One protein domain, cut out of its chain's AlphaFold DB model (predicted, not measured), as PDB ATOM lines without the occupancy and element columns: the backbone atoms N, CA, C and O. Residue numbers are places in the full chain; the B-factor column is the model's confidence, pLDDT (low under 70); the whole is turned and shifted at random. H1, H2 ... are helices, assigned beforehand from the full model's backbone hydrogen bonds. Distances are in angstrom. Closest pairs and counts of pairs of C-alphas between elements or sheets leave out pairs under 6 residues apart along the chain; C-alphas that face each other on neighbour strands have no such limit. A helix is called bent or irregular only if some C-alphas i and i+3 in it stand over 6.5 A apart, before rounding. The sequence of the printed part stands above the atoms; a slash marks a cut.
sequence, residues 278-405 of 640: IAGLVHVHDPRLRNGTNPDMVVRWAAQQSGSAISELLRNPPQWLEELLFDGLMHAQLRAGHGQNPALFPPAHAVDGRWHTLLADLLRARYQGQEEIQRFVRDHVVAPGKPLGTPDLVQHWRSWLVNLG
ATOM      1  N   ILE A 278      30.062  18.406  55.715       93.31
ATOM      2  CA  ILE A 278      30.290  19.021  54.392       93.31
ATOM      3  C   ILE A 278      30.267  18.001  53.248       93.31
ATOM      4  O   ILE A 278      29.590  18.237  52.254       93.31
ATOM      5  N   ALA A 279      30.929  16.850  53.390       92.88
ATOM      6  CA  ALA A 279      30.978  15.830  52.336       92.88
ATOM      7  C   ALA A 279      29.582  15.332  51.903       92.88
ATOM      8  O   ALA A 279      29.333  15.152  50.713       92.88
ATOM      9  N   GLY A 280      28.662  15.134  52.855       89.94
ATOM     10  CA  GLY A 280      27.290  14.710  52.559       89.94
ATOM     11  C   GLY A 280      26.435  15.851  52.005       89.94
ATOM     12  O   GLY A 280      25.652  15.645  51.083       89.94
ATOM     13  N   LEU A 281      26.628  17.066  52.524       91.38
ATOM     14  CA  LEU A 281      25.888  18.258  52.102       91.38
ATOM     15  C   LEU A 281      26.271  18.720  50.688       91.38
ATOM     16  O   LEU A 281      25.400  19.128  49.922       91.38
ATOM     17  N   VAL A 282      27.554  18.613  50.324       96.00
ATOM     18  CA  VAL A 282      28.050  18.854  48.960       96.00
ATOM     19  C   VAL A 282      27.418  17.849  48.001       96.00
ATOM     20  O   VAL A 282      26.890  18.256  46.972       96.00
ATOM     21  N   HIS A 283      27.389  16.563  48.369       94.38
ATOM     22  CA  HIS A 283      26.833  15.493  47.538       94.38
ATOM     23  C   HIS A 283      25.340  15.679  47.196       94.38
ATOM     24  O   HIS A 283      24.909  15.329  46.100       94.38
ATOM     25  N   VAL A 284      24.548  16.255  48.110       92.44
ATOM     26  CA  VAL A 284      23.121  16.571  47.878       92.44
ATOM     27  C   VAL A 284      22.872  18.019  47.425       92.44
ATOM     28  O   VAL A 284      21.721  18.440  47.325       92.44
ATOM     29  N   HIS A 285      23.933  18.783  47.137       93.12
ATOM     30  CA  HIS A 285      23.893  20.198  46.739       93.12
ATOM     31  C   HIS A 285      23.120  21.118  47.716       93.12
ATOM     32  O   HIS A 285      22.416  22.038  47.283       93.12
ATOM     33  N   ASP A 286      23.235  20.883  49.030       90.00
ATOM     34  CA  ASP A 286      22.415  21.543  50.056       90.00
ATOM     35  C   ASP A 286      22.540  23.089  50.015       90.00
ATOM     36  O   ASP A 286      23.643  23.626  50.191       90.00
ATOM     37  N   PRO A 287      21.435  23.843  49.832       88.12
ATOM     38  CA  PRO A 287      21.465  25.305  49.764       88.12
ATOM     39  C   PRO A 287      22.039  26.006  51.004       88.12
ATOM     40  O   PRO A 287      22.519  27.135  50.877       88.12
ATOM     41  N   ARG A 288      22.030  25.371  52.186       87.62
ATOM     42  CA  ARG A 288      22.598  25.929  53.428       87.62
ATOM     43  C   ARG A 288      24.105  26.174  53.315       87.62
ATOM     44  O   ARG A 288      24.618  27.078  53.977       87.62
ATOM     45  N   LEU A 289      24.806  25.446  52.438       91.94
ATOM     46  CA  LEU A 289      26.239  25.633  52.186       91.94
ATOM     47  C   LEU A 289      26.597  27.008  51.594       91.94
ATOM     48  O   LEU A 289      27.750  27.413  51.682       91.94
ATOM     49  N   ARG A 290      25.628  27.747  51.035       89.88
ATOM     50  CA  ARG A 290      25.838  29.098  50.479       89.88
ATOM     51  C   ARG A 290      26.013  30.190  51.536       89.88
ATOM     52  O   ARG A 290      26.458  31.283  51.205       89.88
ATOM     53  N   ASN A 291      25.593  29.931  52.775       85.38
ATOM     54  CA  ASN A 291      25.322  30.974  53.763       85.38
ATOM     55  C   ASN A 291      26.334  30.969  54.919       85.38
ATOM     56  O   ASN A 291      26.817  29.918  55.341       85.38
ATOM     57  N   GLY A 292      26.600  32.149  55.487       86.88
ATOM     58  CA  GLY A 292      27.476  32.301  56.651       86.88
ATOM     59  C   GLY A 292      28.913  31.854  56.364       86.88
ATOM     60  O   GLY A 292      29.487  32.229  55.349       86.88
ATOM     61  N   THR A 293      29.487  31.048  57.259       88.12
ATOM     62  CA  THR A 293      30.854  30.502  57.147       88.12
ATOM     63  C   THR A 293      30.939  29.194  56.353       88.12
ATOM     64  O   THR A 293      32.031  28.654  56.178       88.12
ATOM     65  N   ASN A 294      29.811  28.654  55.883       92.50
ATOM     66  CA  ASN A 294      29.778  27.364  55.195       92.50
ATOM     67  C   ASN A 294      30.546  27.353  53.851       92.50
ATOM     68  O   ASN A 294      31.188  26.336  53.575       92.50
ATOM     69  N   PRO A 295      30.591  28.443  53.049       95.38
ATOM     70  CA  PRO A 295      31.422  28.493  51.846       95.38
ATOM     71  C   PRO A 295      32.913  28.253  52.127       95.38
ATOM     72  O   PRO A 295      33.540  27.441  51.448       95.38
ATOM     73  N   ASP A 296      33.467  28.858  53.186       95.56
ATOM     74  CA  ASP A 296      34.865  28.646  53.594       95.56
ATOM     75  C   ASP A 296      35.136  27.182  53.973       95.56
ATOM     76  O   ASP A 296      36.231  26.668  53.747       95.56
ATOM     77  N   MET A 297      34.145  26.501  54.555       96.12
ATOM     78  CA  MET A 297      34.233  25.084  54.924       96.12
ATOM     79  C   MET A 297      34.225  24.189  53.680       96.12
ATOM     80  O   MET A 297      35.041  23.277  53.588       96.12
ATOM     81  N   VAL A 298      33.402  24.495  52.669       97.44
ATOM     82  CA  VAL A 298      33.441  23.810  51.360       97.44
ATOM     83  C   VAL A 298      34.805  23.992  50.683       97.44
ATOM     84  O   VAL A 298      35.396  23.009  50.235       97.44
ATOM     85  N   VAL A 299      35.353  25.212  50.676       97.62
ATOM     86  CA  VAL A 299      36.685  25.516  50.116       97.62
ATOM     87  C   VAL A 299      37.791  24.768  50.875       97.62
ATOM     88  O   VAL A 299      38.660  24.151  50.255       97.62
ATOM     89  N   ARG A 300      37.756  24.753  52.219       96.81
ATOM     90  CA  ARG A 300      38.705  23.978  53.046       96.81
ATOM     91  C   ARG A 300      38.592  22.476  52.799       96.81
ATOM     92  O   ARG A 300      39.621  21.817  52.660       96.81
ATOM     93  N   TRP A 301      37.374  21.945  52.728       97.19
ATOM     94  CA  TRP A 301      37.111  20.535  52.458       97.19
ATOM     95  C   TRP A 301      37.631  20.127  51.077       97.19
ATOM     96  O   TRP A 301      38.391  19.165  50.980       97.19
ATOM     97  N   ALA A 302      37.332  20.891  50.024       97.56
ATOM     98  CA  ALA A 302      37.801  20.613  48.665       97.56
ATOM     99  C   ALA A 302      39.334  20.719  48.523       97.56
ATOM    100  O   ALA A 302      39.949  19.949  47.778       97.56
ATOM    101  N   ALA A 303      39.974  21.603  49.297       96.81
ATOM    102  CA  ALA A 303      41.432  21.678  49.381       96.81
ATOM    103  C   ALA A 303      42.073  20.468  50.095       96.81
ATOM    104  O   ALA A 303      43.218  20.127  49.810       96.81
ATOM    105  N   GLN A 304      41.358  19.817  51.020       95.62
ATOM    106  CA  GLN A 304      41.827  18.622  51.740       95.62
ATOM    107  C   GLN A 304      41.463  17.307  51.028       95.62
ATOM    108  O   GLN A 304      42.190  16.324  51.136       95.62
ATOM    109  N   GLN A 305      40.336  17.283  50.316       95.56
ATOM    110  CA  GLN A 305      39.720  16.104  49.701       95.56
ATOM    111  C   GLN A 305      39.628  16.269  48.178       95.56
ATOM    112  O   GLN A 305      38.577  16.066  47.570       95.56
ATOM    113  N   SER A 306      40.736  16.662  47.544       94.75
ATOM    114  CA  SER A 306      40.752  17.099  46.141       94.75
ATOM    115  C   SER A 306      40.211  16.058  45.152       94.75
ATOM    116  O   SER A 306      39.468  16.414  44.245       94.75
ATOM    117  N   GLY A 307      40.474  14.763  45.361       93.62
ATOM    118  CA  GLY A 307      39.883  13.698  44.534       93.62
ATOM    119  C   GLY A 307      38.349  13.636  44.619       93.62
ATOM    120  O   GLY A 307      37.683  13.400  43.611       93.62
ATOM    121  N   SER A 308      37.778  13.918  45.792       94.94
ATOM    122  CA  SER A 308      36.327  13.992  46.008       94.94
ATOM    123  C   SER A 308      35.736  15.250  45.373       94.94
ATOM    124  O   SER A 308      34.731  15.159  44.677       94.94
ATOM    125  N   ALA A 309      36.391  16.405  45.523       96.56
ATOM    126  CA  ALA A 309      35.963  17.648  44.877       96.56
ATOM    127  C   ALA A 309      35.990  17.550  43.339       96.56
ATOM    128  O   ALA A 309      35.034  17.961  42.688       96.56
ATOM    129  N   ILE A 310      37.022  16.924  42.756       96.00
ATOM    130  CA  ILE A 310      37.081  16.606  41.318       96.00
ATOM    131  C   ILE A 310      35.923  15.679  40.915       96.00
ATOM    132  O   ILE A 310      35.288  15.891  39.885       96.00
ATOM    133  N   SER A 311      35.617  14.675  41.742       94.81
ATOM    134  CA  SER A 311      34.535  13.717  41.481       94.81
ATOM    135  C   SER A 311      33.141  14.354  41.511       94.81
ATOM    136  O   SER A 311      32.278  13.931  40.745       94.81
ATOM    137  N   GLU A 312      32.917  15.365  42.356       95.75
ATOM    138  CA  GLU A 312      31.666  16.136  42.371       95.75
ATOM    139  C   GLU A 312      31.612  17.162  41.226       95.75
ATOM    140  O   GLU A 312      30.591  17.244  40.550       95.75
ATOM    141  N   LEU A 313      32.712  17.861  40.899       96.06
ATOM    142  CA  LEU A 313      32.789  18.743  39.717       96.06
ATOM    143  C   LEU A 313      32.437  18.001  38.413       96.06
ATOM    144  O   LEU A 313      31.685  18.512  37.587       96.06
ATOM    145  N   LEU A 314      32.897  16.756  38.256       94.75
ATOM    146  CA  LEU A 314      32.588  15.888  37.107       94.75
ATOM    147  C   LEU A 314      31.109  15.455  36.992       94.75
ATOM    148  O   LEU A 314      30.736  14.823  35.992       94.75
ATOM    149  N   ARG A 315      30.269  15.778  37.987       93.75
ATOM    150  CA  ARG A 315      28.807  15.585  37.972       93.75
ATOM    151  C   ARG A 315      28.033  16.845  37.569       93.75
ATOM    152  O   ARG A 315      26.808  16.779  37.502       93.75
ATOM    153  N   ASN A 316      28.727  17.938  37.241       92.56
ATOM    154  CA  ASN A 316      28.163  19.253  36.912       92.56
ATOM    155  C   ASN A 316      27.322  19.826  38.077       92.56
ATOM    156  O   ASN A 316      26.091  19.899  37.980       92.56
ATOM    157  N   PRO A 317      27.959  20.195  39.205       95.56
ATOM    158  CA  PRO A 317      27.268  20.813  40.327       95.56
ATOM    159  C   PRO A 317      26.749  22.206  39.923       95.56
ATOM    160  O   PRO A 317      27.225  22.793  38.952       95.56
ATOM    161  N   PRO A 318      25.785  22.792  40.651       96.00
ATOM    162  CA  PRO A 318      25.334  24.147  40.349       96.00
ATOM    163  C   PRO A 318      26.477  25.164  40.522       96.00
ATOM    164  O   PRO A 318      27.243  25.052  41.476       96.00
ATOM    165  N   GLN A 319      26.541  26.192  39.668       94.88
ATOM    166  CA  GLN A 319      27.665  27.146  39.568       94.88
ATOM    167  C   GLN A 319      28.221  27.660  40.916       94.88
ATOM    168  O   GLN A 319      29.427  27.638  41.127       94.88
ATOM    169  N   TRP A 320      27.359  28.058  41.861       95.06
ATOM    170  CA  TRP A 320      27.781  28.549  43.188       95.06
ATOM    171  C   TRP A 320      28.623  27.541  43.990       95.06
ATOM    172  O   TRP A 320      29.364  27.930  44.885       95.06
ATOM    173  N   LEU A 321      28.463  26.244  43.715       97.06
ATOM    174  CA  LEU A 321      29.212  25.155  44.332       97.06
ATOM    175  C   LEU A 321      30.415  24.762  43.468       97.06
ATOM    176  O   LEU A 321      31.468  24.453  44.015       97.06
ATOM    177  N   GLU A 322      30.282  24.827  42.140       97.31
ATOM    178  CA  GLU A 322      31.395  24.673  41.193       97.31
ATOM    179  C   GLU A 322      32.544  25.643  41.522       97.31
ATOM    180  O   GLU A 322      33.686  25.214  41.687       97.31
ATOM    181  N   GLU A 323      32.219  26.923  41.727       96.00
ATOM    182  CA  GLU A 323      33.163  27.982  42.101       96.00
ATOM    183  C   GLU A 323      33.895  27.662  43.419       96.00
ATOM    184  O   GLU A 323      35.125  27.696  43.459       96.00
ATOM    185  N   LEU A 324      33.171  27.256  44.472       97.44
ATOM    186  CA  LEU A 324      33.743  26.932  45.790       97.44
ATOM    187  C   LEU A 324      34.601  25.654  45.786       97.44
ATOM    188  O   LEU A 324      35.659  25.602  46.422       97.44
ATOM    189  N   LEU A 325      34.166  24.615  45.067       97.81
ATOM    190  CA  LEU A 325      34.937  23.380  44.904       97.81
ATOM    191  C   LEU A 325      36.223  23.646  44.116       97.81
ATOM    192  O   LEU A 325      37.294  23.160  44.490       97.81
ATOM    193  N   PHE A 326      36.138  24.448  43.053       97.75
ATOM    194  CA  PHE A 326      37.292  24.811  42.242       97.75
ATOM    195  C   PHE A 326      38.254  25.751  42.984       97.75
ATOM    196  O   PHE A 326      39.465  25.553  42.903       97.75
ATOM    197  N   ASP A 327      37.757  26.695  43.788       97.06
ATOM    198  CA  ASP A 327      38.577  27.503  44.700       97.06
ATOM    199  C   ASP A 327      39.389  26.636  45.668       97.06
ATOM    200  O   ASP A 327      40.594  26.850  45.821       97.06
ATOM    201  N   GLY A 328      38.774  25.613  46.269       97.06
ATOM    202  CA  GLY A 328      39.480  24.667  47.137       97.06
ATOM    203  C   GLY A 328      40.586  23.895  46.410       97.06
ATOM    204  O   GLY A 328      41.717  23.821  46.900       97.06
ATOM    205  N   LEU A 329      40.307  23.382  45.206       96.75
ATOM    206  CA  LEU A 329      41.311  22.707  44.369       96.75
ATOM    207  C   LEU A 329      42.472  23.630  43.984       96.75
ATOM    208  O   LEU A 329      43.639  23.235  44.071       96.75
ATOM    209  N   MET A 330      42.173  24.869  43.597       96.25
ATOM    210  CA  MET A 330      43.190  25.856  43.244       96.25
ATOM    211  C   MET A 330      44.025  26.264  44.462       96.25
ATOM    212  O   MET A 330      45.246  26.358  44.359       96.25
ATOM    213  N   HIS A 331      43.412  26.419  45.637       95.56
ATOM    214  CA  HIS A 331      44.116  26.695  46.893       95.56
ATOM    215  C   HIS A 331      45.068  25.558  47.293       95.56
ATOM    216  O   HIS A 331      46.186  25.821  47.744       95.56
ATOM    217  N   ALA A 332      44.672  24.300  47.067       95.50
ATOM    218  CA  ALA A 332      45.553  23.145  47.233       95.50
ATOM    219  C   ALA A 332      46.715  23.156  46.223       95.50
ATOM    220  O   ALA A 332      47.868  22.998  46.622       95.50
ATOM    221  N   GLN A 333      46.450  23.405  44.933       94.00
ATOM    222  CA  GLN A 333      47.490  23.449  43.892       94.00
ATOM    223  C   GLN A 333      48.509  24.578  44.117       94.00
ATOM    224  O   GLN A 333      49.712  24.377  43.947       94.00
ATOM    225  N   LEU A 334      48.054  25.767  44.520       93.06
ATOM    226  CA  LEU A 334      48.925  26.916  44.787       93.06
ATOM    227  C   LEU A 334      49.840  26.679  46.001       93.06
ATOM    228  O   LEU A 334      50.943  27.220  46.050       93.06
ATOM    229  N   ARG A 335      49.415  25.829  46.947       92.38
ATOM    230  CA  ARG A 335      50.200  25.390  48.116       92.38
ATOM    231  C   ARG A 335      50.983  24.087  47.889       92.38
ATOM    232  O   ARG A 335      51.724  23.676  48.778       92.38
ATOM    233  N   ALA A 336      50.844  23.449  46.726       88.69
ATOM    234  CA  ALA A 336      51.465  22.164  46.423       88.69
ATOM    235  C   ALA A 336      52.997  22.271  46.298       88.69
ATOM    236  O   ALA A 336      53.533  23.078  45.523       88.69
ATOM    237  N   GLY A 337      53.696  21.413  47.046       84.88
ATOM    238  CA  GLY A 337      55.149  21.252  46.992       84.88
ATOM    239  C   GLY A 337      55.636  20.617  45.684       84.88
ATOM    240  O   GLY A 337      54.850  20.264  44.805       84.88
ATOM    241  N   HIS A 338      56.954  20.457  45.539       84.81
ATOM    242  CA  HIS A 338      57.523  19.798  44.360       84.81
ATOM    243  C   HIS A 338      56.990  18.367  44.195       84.81
ATOM    244  O   HIS A 338      56.928  17.602  45.156       84.81
ATOM    245  N   GLY A 339      56.589  18.023  42.968       80.44
ATOM    246  CA  GLY A 339      56.002  16.720  42.634       80.44
ATOM    247  C   GLY A 339      54.553  16.502  43.098       80.44
ATOM    248  O   GLY A 339      53.960  15.492  42.733       80.44
ATOM    249  N   GLN A 340      53.951  17.427  43.857       89.31
ATOM    250  CA  GLN A 340      52.537  17.350  44.236       89.31
ATOM    251  C   GLN A 340      51.632  17.947  43.148       89.31
ATOM    252  O   GLN A 340      51.983  18.925  42.489       89.31
ATOM    253  N   ASN A 341      50.451  17.351  42.968       92.25
ATOM    254  CA  ASN A 341      49.505  17.713  41.908       92.25
ATOM    255  C   ASN A 341      48.036  17.435  42.320       92.25
ATOM    256  O   ASN A 341      47.376  16.595  41.705       92.25
ATOM    257  N   PRO A 342      47.520  18.065  43.397       93.06
ATOM    258  CA  PRO A 342      46.183  17.782  43.939       93.06
ATOM    259  C   PRO A 342      45.033  18.042  42.954       93.06
ATOM    260  O   PRO A 342      44.018  17.356  43.018       93.06
ATOM    261  N   ALA A 343      45.192  18.986  42.022       93.44
ATOM    262  CA  ALA A 343      44.192  19.286  40.994       93.44
ATOM    263  C   ALA A 343      44.258  18.351  39.762       93.44
ATOM    264  O   ALA A 343      43.524  18.556  38.798       93.44
ATOM    265  N   LEU A 344      45.130  17.331  39.778       94.00
ATOM    266  CA  LEU A 344      45.325  16.361  38.692       94.00
ATOM    267  C   LEU A 344      45.529  17.029  37.317       94.00
ATOM    268  O   LEU A 344      44.886  16.672  36.332       94.00
ATOM    269  N   PHE A 345      46.444  18.000  37.248       93.06
ATOM    270  CA  PHE A 345      46.960  18.500  35.972       93.06
ATOM    271  C   PHE A 345      47.664  17.370  35.200       93.06
ATOM    272  O   PHE A 345      48.260  16.487  35.832       93.06
ATOM    273  N   PRO A 346      47.711  17.406  33.858       91.00
ATOM    274  CA  PRO A 346      48.545  16.476  33.104       91.00
ATOM    275  C   PRO A 346      50.017  16.534  33.577       91.00
ATOM    276  O   PRO A 346      50.488  17.617  33.935       91.00
ATOM    277  N   PRO A 347      50.755  15.407  33.628       86.38
ATOM    278  CA  PRO A 347      50.438  14.086  33.081       86.38
ATOM    279  C   PRO A 347      49.682  13.153  34.048       86.38
ATOM    280  O   PRO A 347      49.744  11.938  33.870       86.38
ATOM    281  N   ALA A 348      49.021  13.664  35.096       83.38
ATOM    282  CA  ALA A 348      48.318  12.807  36.050       83.38
ATOM    283  C   ALA A 348      47.267  11.911  35.370       83.38
ATOM    284  O   ALA A 348      46.586  12.312  34.423       83.38
ATOM    285  N   HIS A 349      47.100  10.694  35.893       77.44
ATOM    286  CA  HIS A 349      45.983   9.836  35.516       77.44
ATOM    287  C   HIS A 349      44.693  10.408  36.109       77.44
ATOM    288  O   HIS A 349      44.405  10.234  37.293       77.44
ATOM    289  N   ALA A 350      43.932  11.123  35.283       72.81
ATOM    290  CA  ALA A 350      42.607  11.595  35.643       72.81
ATOM    291  C   ALA A 350      41.661  10.417  35.945       72.81
ATOM    292  O   ALA A 350      41.666   9.411  35.237       72.81
ATOM    293  N   VAL A 351      40.823  10.572  36.975       70.75
ATOM    294  CA  VAL A 351      39.821   9.567  37.393       70.75
ATOM    295  C   VAL A 351      38.747   9.357  36.311       70.75
ATOM    296  O   VAL A 351      38.212   8.265  36.158       70.75
ATOM    297  N   ASP A 352      38.481  10.399  35.520       75.38
ATOM    298  CA  ASP A 352      37.667  10.385  34.306       75.38
ATOM    299  C   ASP A 352      38.421  11.168  33.219       75.38
ATOM    300  O   ASP A 352      38.908  12.273  33.474       75.38
ATOM    301  N   GLY A 353      38.503  10.632  31.998       75.62
ATOM    302  CA  GLY A 353      39.187  11.282  30.872       75.62
ATOM    303  C   GLY A 353      38.634  12.669  30.504       75.62
ATOM    304  O   GLY A 353      39.343  13.464  29.891       75.62
ATOM    305  N   ARG A 354      37.401  12.994  30.919       89.62
ATOM    306  CA  ARG A 354      36.773  14.315  30.750       89.62
ATOM    307  C   ARG A 354      37.387  15.404  31.640       89.62
ATOM    308  O   ARG A 354      37.246  16.581  31.311       89.62
ATOM    309  N   TRP A 355      38.081  15.045  32.729       93.81
ATOM    310  CA  TRP A 355      38.610  16.016  33.700       93.81
ATOM    311  C   TRP A 355      39.550  17.043  33.070       93.81
ATOM    312  O   TRP A 355      39.420  18.227  33.349       93.81
ATOM    313  N   HIS A 356      40.459  16.631  32.182       92.62
ATOM    314  CA  HIS A 356      41.407  17.568  31.570       92.62
ATOM    315  C   HIS A 356      40.717  18.644  30.713       92.62
ATOM    316  O   HIS A 356      41.205  19.773  30.660       92.62
ATOM    317  N   THR A 357      39.578  18.334  30.086       92.56
ATOM    318  CA  THR A 357      38.766  19.329  29.368       92.56
ATOM    319  C   THR A 357      38.075  20.266  30.354       92.56
ATOM    320  O   THR A 357      38.291  21.471  30.280       92.56
ATOM    321  N   LEU A 358      37.352  19.718  31.341       94.75
ATOM    322  CA  LEU A 358      36.654  20.510  32.361       94.75
ATOM    323  C   LEU A 358      37.612  21.432  33.138       94.75
ATOM    324  O   LEU A 358      37.314  22.602  33.334       94.75
ATOM    325  N   LEU A 359      38.799  20.948  33.511       95.19
ATOM    326  CA  LEU A 359      39.843  21.746  34.159       95.19
ATOM    327  C   LEU A 359      40.315  22.910  33.273       95.19
ATOM    328  O   LEU A 359      40.540  24.007  33.779       95.19
ATOM    329  N   ALA A 360      40.447  22.705  31.958       93.44
ATOM    330  CA  ALA A 360      40.790  23.787  31.035       93.44
ATOM    331  C   ALA A 360      39.645  24.800  30.865       93.44
ATOM    332  O   ALA A 360      39.901  25.988  30.684       93.44
ATOM    333  N   ASP A 361      38.393  24.358  30.960       93.75
ATOM    334  CA  ASP A 361      37.219  25.230  30.894       93.75
ATOM    335  C   ASP A 361      37.083  26.072  32.174       93.75
ATOM    336  O   ASP A 361      36.993  27.297  32.090       93.75
ATOM    337  N   LEU A 362      37.210  25.450  33.352       95.25
ATOM    338  CA  LEU A 362      37.213  26.112  34.663       95.25
ATOM    339  C   LEU A 362      38.360  27.131  34.802       95.25
ATOM    340  O   LEU A 362      38.153  28.248  35.279       95.25
ATOM    341  N   LEU A 363      39.572  26.795  34.341       95.44
ATOM    342  CA  LEU A 363      40.706  27.729  34.341       95.44
ATOM    343  C   LEU A 363      40.466  28.935  33.417       95.44
ATOM    344  O   LEU A 363      40.805  30.055  33.798       95.44
ATOM    345  N   ARG A 364      39.856  28.735  32.241       92.50
ATOM    346  CA  ARG A 364      39.496  29.832  31.321       92.50
ATOM    347  C   ARG A 364      38.341  30.690  31.839       92.50
ATOM    348  O   ARG A 364      38.341  31.890  31.598       92.50
ATOM    349  N   ALA A 365      37.389  30.109  32.568       91.44
ATOM    350  CA  ALA A 365      36.330  30.861  33.242       91.44
ATOM    351  C   ALA A 365      36.885  31.732  34.387       91.44
ATOM    352  O   ALA A 365      36.445  32.865  34.579       91.44
ATOM    353  N   ARG A 366      37.888  31.222  35.118       91.69
ATOM    354  CA  ARG A 366      38.554  31.925  36.225       91.69
ATOM    355  C   ARG A 366      39.454  33.076  35.768       91.69
ATOM    356  O   ARG A 366      39.411  34.148  36.364       91.69
ATOM    357  N   TYR A 367      40.296  32.848  34.761       90.19
ATOM    358  CA  TYR A 367      41.296  33.818  34.302       90.19
ATOM    359  C   TYR A 367      40.805  34.567  33.061       90.19
ATOM    360  O   TYR A 367      40.944  34.095  31.934       90.19
ATOM    361  N   GLN A 368      40.252  35.763  33.273       79.88
ATOM    362  CA  GLN A 368      39.633  36.569  32.212       79.88
ATOM    363  C   GLN A 368      40.656  37.175  31.227       79.88
ATOM    364  O   GLN A 368      40.278  37.583  30.129       79.88
ATOM    365  N   GLY A 369      41.945  37.237  31.594       84.25
ATOM    366  CA  GLY A 369      43.027  37.756  30.751       84.25
ATOM    367  C   GLY A 369      44.018  36.686  30.273       84.25
ATOM    368  O   GLY A 369      44.498  35.867  31.059       84.25
ATOM    369  N   GLN A 370      44.419  36.744  28.994       86.06
ATOM    370  CA  GLN A 370      45.386  35.790  28.424       86.06
ATOM    371  C   GLN A 370      46.768  35.853  29.110       86.06
ATOM    372  O   GLN A 370      47.421  34.823  29.272       86.06
ATOM    373  N   GLU A 371      47.195  37.029  29.585       89.38
ATOM    374  CA  GLU A 371      48.435  37.164  30.365       89.38
ATOM    375  C   GLU A 371      48.362  36.473  31.736       89.38
ATOM    376  O   GLU A 371      49.375  35.986  32.239       89.38
ATOM    377  N   GLU A 372      47.181  36.432  32.361       91.56
ATOM    378  CA  GLU A 372      46.999  35.835  33.687       91.56
ATOM    379  C   GLU A 372      47.072  34.315  33.609       91.56
ATOM    380  O   GLU A 372      47.790  33.694  34.393       91.56
ATOM    381  N   ILE A 373      46.402  33.720  32.616       93.06
ATOM    382  CA  ILE A 373      46.447  32.274  32.394       93.06
ATOM    383  C   ILE A 373      47.831  31.821  31.896       93.06
ATOM    384  O   ILE A 373      48.323  30.791  32.351       93.06
ATOM    385  N   GLN A 374      48.529  32.618  31.071       92.50
ATOM    386  CA  GLN A 374      49.942  32.384  30.727       92.50
ATOM    387  C   GLN A 374      50.851  32.431  31.964       92.50
ATOM    388  O   GLN A 374      51.681  31.543  32.148       92.50
ATOM    389  N   ARG A 375      50.686  33.435  32.839       92.69
ATOM    390  CA  ARG A 375      51.444  33.550  34.097       92.69
ATOM    391  C   ARG A 375      51.178  32.353  35.010       92.69
ATOM    392  O   ARG A 375      52.125  31.715  35.453       92.69
ATOM    393  N   PHE A 376      49.913  31.981  35.204       93.75
ATOM    394  CA  PHE A 376      49.547  30.800  35.984       93.75
ATOM    395  C   PHE A 376      50.165  29.508  35.418       93.75
ATOM    396  O   PHE A 376      50.760  28.732  36.168       93.75
ATOM    397  N   VAL A 377      50.080  29.285  34.101       94.81
ATOM    398  CA  VAL A 377      50.675  28.108  33.446       94.81
ATOM    399  C   VAL A 377      52.187  28.080  33.636       94.81
ATOM    400  O   VAL A 377      52.721  27.055  34.066       94.81
ATOM    401  N   ARG A 378      52.875  29.194  33.365       94.12
ATOM    402  CA  ARG A 378      54.324  29.316  33.547       94.12
ATOM    403  C   ARG A 378      54.740  28.982  34.976       94.12
ATOM    404  O   ARG A 378      55.587  28.117  35.169       94.12
ATOM    405  N   ASP A 379      54.099  29.603  35.961       92.25
ATOM    406  CA  ASP A 379      54.580  29.608  37.343       92.25
ATOM    407  C   ASP A 379      54.112  28.366  38.145       92.25
ATOM    408  O   ASP A 379      54.801  27.915  39.065       92.25
ATOM    409  N   HIS A 380      52.969  27.762  37.785       92.06
ATOM    410  CA  HIS A 380      52.349  26.656  38.537       92.06
ATOM    411  C   HIS A 380      52.154  25.346  37.759       92.06
ATOM    412  O   HIS A 380      51.883  24.324  38.399       92.06
ATOM    413  N   VAL A 381      52.314  25.335  36.428       93.44
ATOM    414  CA  VAL A 381      52.145  24.129  35.594       93.44
ATOM    415  C   VAL A 381      53.460  23.683  34.945       93.44
ATOM    416  O   VAL A 381      53.815  22.515  35.101       93.44
ATOM    417  N   VAL A 382      54.198  24.573  34.265       94.12
ATOM    418  CA  VAL A 382      55.419  24.223  33.495       94.12
ATOM    419  C   VAL A 382      56.751  24.619  34.154       94.12
ATOM    420  O   VAL A 382      57.811  24.270  33.639       94.12
ATOM    421  N   ALA A 383      56.739  25.313  35.297       91.38
ATOM    422  CA  ALA A 383      57.961  25.610  36.052       91.38
ATOM    423  C   ALA A 383      58.684  24.327  36.540       91.38
ATOM    424  O   ALA A 383      58.040  23.292  36.751       91.38
ATOM    425  N   PRO A 384      60.008  24.370  36.789       89.50
ATOM    426  CA  PRO A 384      60.759  23.221  37.297       89.50
ATOM    427  C   PRO A 384      60.130  22.595  38.554       89.50
ATOM    428  O   PRO A 384      59.897  23.258  39.566       89.50
ATOM    429  N   GLY A 385      59.841  21.293  38.487       86.56
ATOM    430  CA  GLY A 385      59.202  20.546  39.577       86.56
ATOM    431  C   GLY A 385      57.700  20.816  39.775       86.56
ATOM    432  O   GLY A 385      57.172  20.462  40.834       86.56
ATOM    433  N   LYS A 386      57.023  21.430  38.792       92.12
ATOM    434  CA  LYS A 386      55.556  21.448  38.613       92.12
ATOM    435  C   LYS A 386      55.114  20.345  37.616       92.12
ATOM    436  O   LYS A 386      55.989  19.699  37.036       92.12
ATOM    437  N   PRO A 387      53.803  20.058  37.438       91.69
ATOM    438  CA  PRO A 387      53.327  18.860  36.725       91.69
ATOM    439  C   PRO A 387      53.868  18.660  35.301       91.69
ATOM    440  O   PRO A 387      54.226  17.541  34.944       91.69
ATOM    441  N   LEU A 388      54.001  19.733  34.517       93.12
ATOM    442  CA  LEU A 388      54.604  19.733  33.180       93.12
ATOM    443  C   LEU A 388      56.010  20.362  33.195       93.12
ATOM    444  O   LEU A 388      56.431  20.969  32.219       93.12
ATOM    445  N   GLY A 389      56.750  20.233  34.298       90.38
ATOM    446  CA  GLY A 389      58.045  20.885  34.529       90.38
ATOM    447  C   GLY A 389      59.230  20.395  33.682       90.38
ATOM    448  O   GLY A 389      60.375  20.634  34.072       90.38
ATOM    449  N   THR A 390      58.996  19.682  32.573       90.75
ATOM    450  CA  THR A 390      60.034  19.216  31.637       90.75
ATOM    451  C   THR A 390      59.611  19.424  30.172       90.75
ATOM    452  O   THR A 390      58.431  19.257  29.849       90.75
ATOM    453  N   PRO A 391      60.550  19.736  29.251       89.00
ATOM    454  CA  PRO A 391      60.248  19.982  27.836       89.00
ATOM    455  C   PRO A 391      59.424  18.886  27.148       89.00
ATOM    456  O   PRO A 391      58.501  19.193  26.394       89.00
ATOM    457  N   ASP A 392      59.722  17.614  27.426       89.31
ATOM    458  CA  ASP A 392      59.032  16.481  26.804       89.31
ATOM    459  C   ASP A 392      57.573  16.366  27.271       89.31
ATOM    460  O   ASP A 392      56.689  16.078  26.462       89.31
ATOM    461  N   LEU A 393      57.289  16.663  28.547       92.25
ATOM    462  CA  LEU A 393      55.922  16.695  29.073       92.25
ATOM    463  C   LEU A 393      55.123  17.866  28.492       92.25
ATOM    464  O   LEU A 393      53.982  17.665  28.075       92.25
ATOM    465  N   VAL A 394      55.723  19.061  28.389       93.44
ATOM    466  CA  VAL A 394      55.095  20.218  27.723       93.44
ATOM    467  C   VAL A 394      54.756  19.898  26.267       93.44
ATOM    468  O   VAL A 394      53.655  20.199  25.807       93.44
ATOM    469  N   GLN A 395      55.681  19.275  25.531       89.62
ATOM    470  CA  GLN A 395      55.468  18.951  24.121       89.62
ATOM    471  C   GLN A 395      54.451  17.812  23.929       89.62
ATOM    472  O   GLN A 395      53.688  17.852  22.965       89.62
ATOM    473  N   HIS A 396      54.385  16.838  24.845       91.94
ATOM    474  CA  HIS A 396      53.358  15.791  24.833       91.94
ATOM    475  C   HIS A 396      51.956  16.363  25.105       91.94
ATOM    476  O   HIS A 396      51.015  16.076  24.369       91.94
ATOM    477  N   TRP A 397      51.818  17.237  26.107       93.19
ATOM    478  CA  TRP A 397      50.543  17.858  26.497       93.19
ATOM    479  C   TRP A 397      50.254  19.193  25.790       93.19
ATOM    480  O   TRP A 397      49.388  19.967  26.206       93.19
ATOM    481  N   ARG A 398      50.934  19.445  24.665       92.75
ATOM    482  CA  ARG A 398      50.830  20.671  23.861       92.75
ATOM    483  C   ARG A 398      49.400  20.988  23.420       92.75
ATOM    484  O   ARG A 398      49.005  22.149  23.433       92.75
ATOM    485  N   SER A 399      48.617  19.972  23.060       92.25
ATOM    486  CA  SER A 399      47.207  20.123  22.671       92.25
ATOM    487  C   SER A 399      46.328  20.631  23.819       92.25
ATOM    488  O   SER A 399      45.475  21.489  23.599       92.25
ATOM    489  N   TRP A 400      46.569  20.160  25.046       94.12
ATOM    490  CA  TRP A 400      45.849  20.607  26.238       94.12
ATOM    491  C   TRP A 400      46.207  22.055  26.606       94.12
ATOM    492  O   TRP A 400      45.310  22.864  26.837       94.12
ATOM    493  N   LEU A 401      47.495  22.419  26.552       94.62
ATOM    494  CA  LEU A 401      47.949  23.800  26.766       94.62
ATOM    495  C   LEU A 401      47.368  24.782  25.729       94.62
ATOM    496  O   LEU A 401      47.007  25.904  26.074       94.62
ATOM    497  N   VAL A 402      47.213  24.360  24.469       93.06
ATOM    498  CA  VAL A 402      46.548  25.178  23.439       93.06
ATOM    499  C   VAL A 402      45.035  25.281  23.684       93.06
ATOM    500  O   VAL A 402      44.483  26.370  23.545       93.06
ATOM    501  N   ASN A 403      44.361  24.207  24.119       90.88
ATOM    502  CA  ASN A 403      42.937  24.254  24.493       90.88
ATOM    503  C   ASN A 403      42.668  25.189  25.691       90.88
ATOM    504  O   ASN A 403      41.652  25.881  25.731       90.88
ATOM    505  N   LEU A 404      43.618  25.261  26.626       91.50
ATOM    506  CA  LEU A 404      43.636  26.201  27.749       91.50
ATOM    507  C   LEU A 404      43.791  27.675  27.309       91.50
ATOM    508  O   LEU A 404      43.573  28.577  28.111       91.50
ATOM    509  N   GLY A 405      44.125  27.948  26.042       89.94
ATOM    510  CA  GLY A 405      44.284  29.302  25.493       89.94
ATOM    511  C   GLY A 405      45.725  29.824  25.473       89.94
ATOM    512  O   GLY A 405      45.951  30.998  25.158       89.94
TER     513      GLY A 405
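Overview. This is residues 278 to 405 of the 640 residues of an uncharacterized protein of Lentzea waywayandensis (UniProt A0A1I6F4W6). This is an elongated assembly of helices in two parts: H3 and H4 pack on the long helix H5, with the short H1 and H2 at that far end, while H6 to H9 make a looser group at the other end. H6 stands crosswise to H5 where the two parts come near each other, and the long link of residues 335 to 354 joins them. The printed part has 128 residues, with nine named helices, H1 to H9 in order along the chain, and no named strand; the class is all helix, with mostly crossed packing. The whole is compact, with a radius of gyration of the C-alphas of 14.7 A, and spans 46 by 27 by 24 A.

Arrangement. H5, residues 319 to 334, touches H3, residues 294 to 304, at a steep tilt of 43 degrees, the same way; their closest C-alphas, of Val 299 and Gly 328, are 4.2 A apart. H5 also touches H4, residues 306 to 313, closest at the C-alphas of Ala 309 and Leu 325, 5.8 A; the two form a helical hairpin at a shallow tilt of 24 degrees, opposite ways. H3 is the hub, touching three helices. It touches H1, residues 278 to 283, about perpendicular at 89 degrees, closest at the C-alphas of Ile 278 and Val 298, 6.5 A. H2, residues 287 to 290, and H3 only just touch, only at the corner, with 3 pairs of C-alphas within 8 A, the closest those of Leu 289 and Pro 295 at 5.9 A. H6, residues 355 to 366, is close but not clearly touching H5, about perpendicular at 81 degrees, closest at the C-alphas of Phe 326 and Leu 362, 7.7 A. With residues 356 to 360 alone H6 touches H9, residues 398 to 403, closest at the C-alphas of Ala 360 and Asn 403, 6.9 A. H7, residues 370 to 382, touches no helix; its C-alpha of His 380 is 7.1 A from that of Leu 334 in H5, the closest pair. H8, residues 391 to 396, and H9 meet only through their link. Every O i to N i+4 pair is within hydrogen-bond range in H1, H3, H4, H6, H8 and H9, against 11 of 12 in H5 and 8 of 9 in H7; H2 is too short for such a pair.

Along the chain. H1 begins at C-alpha 278, (30.290, 19.021, 54.392). H5 measures 21.9 A, H6 and H7 16.1 A each, and H3 15.3 A. H7 is only just irregular: C-alphas 379 and 382 are 6.7 A apart. H9 ends at C-alpha 403, (42.937, 24.254, 24.493).

Size, cuts and confidence. The two C-alphas farthest apart, of Gly 292 and Asp 392, are 46.2 A apart. The printed part has no cut, and the link from H5 to H6 is the long one. The mean pLDDT of the printed part is 91.9, and no printed residue is under 70.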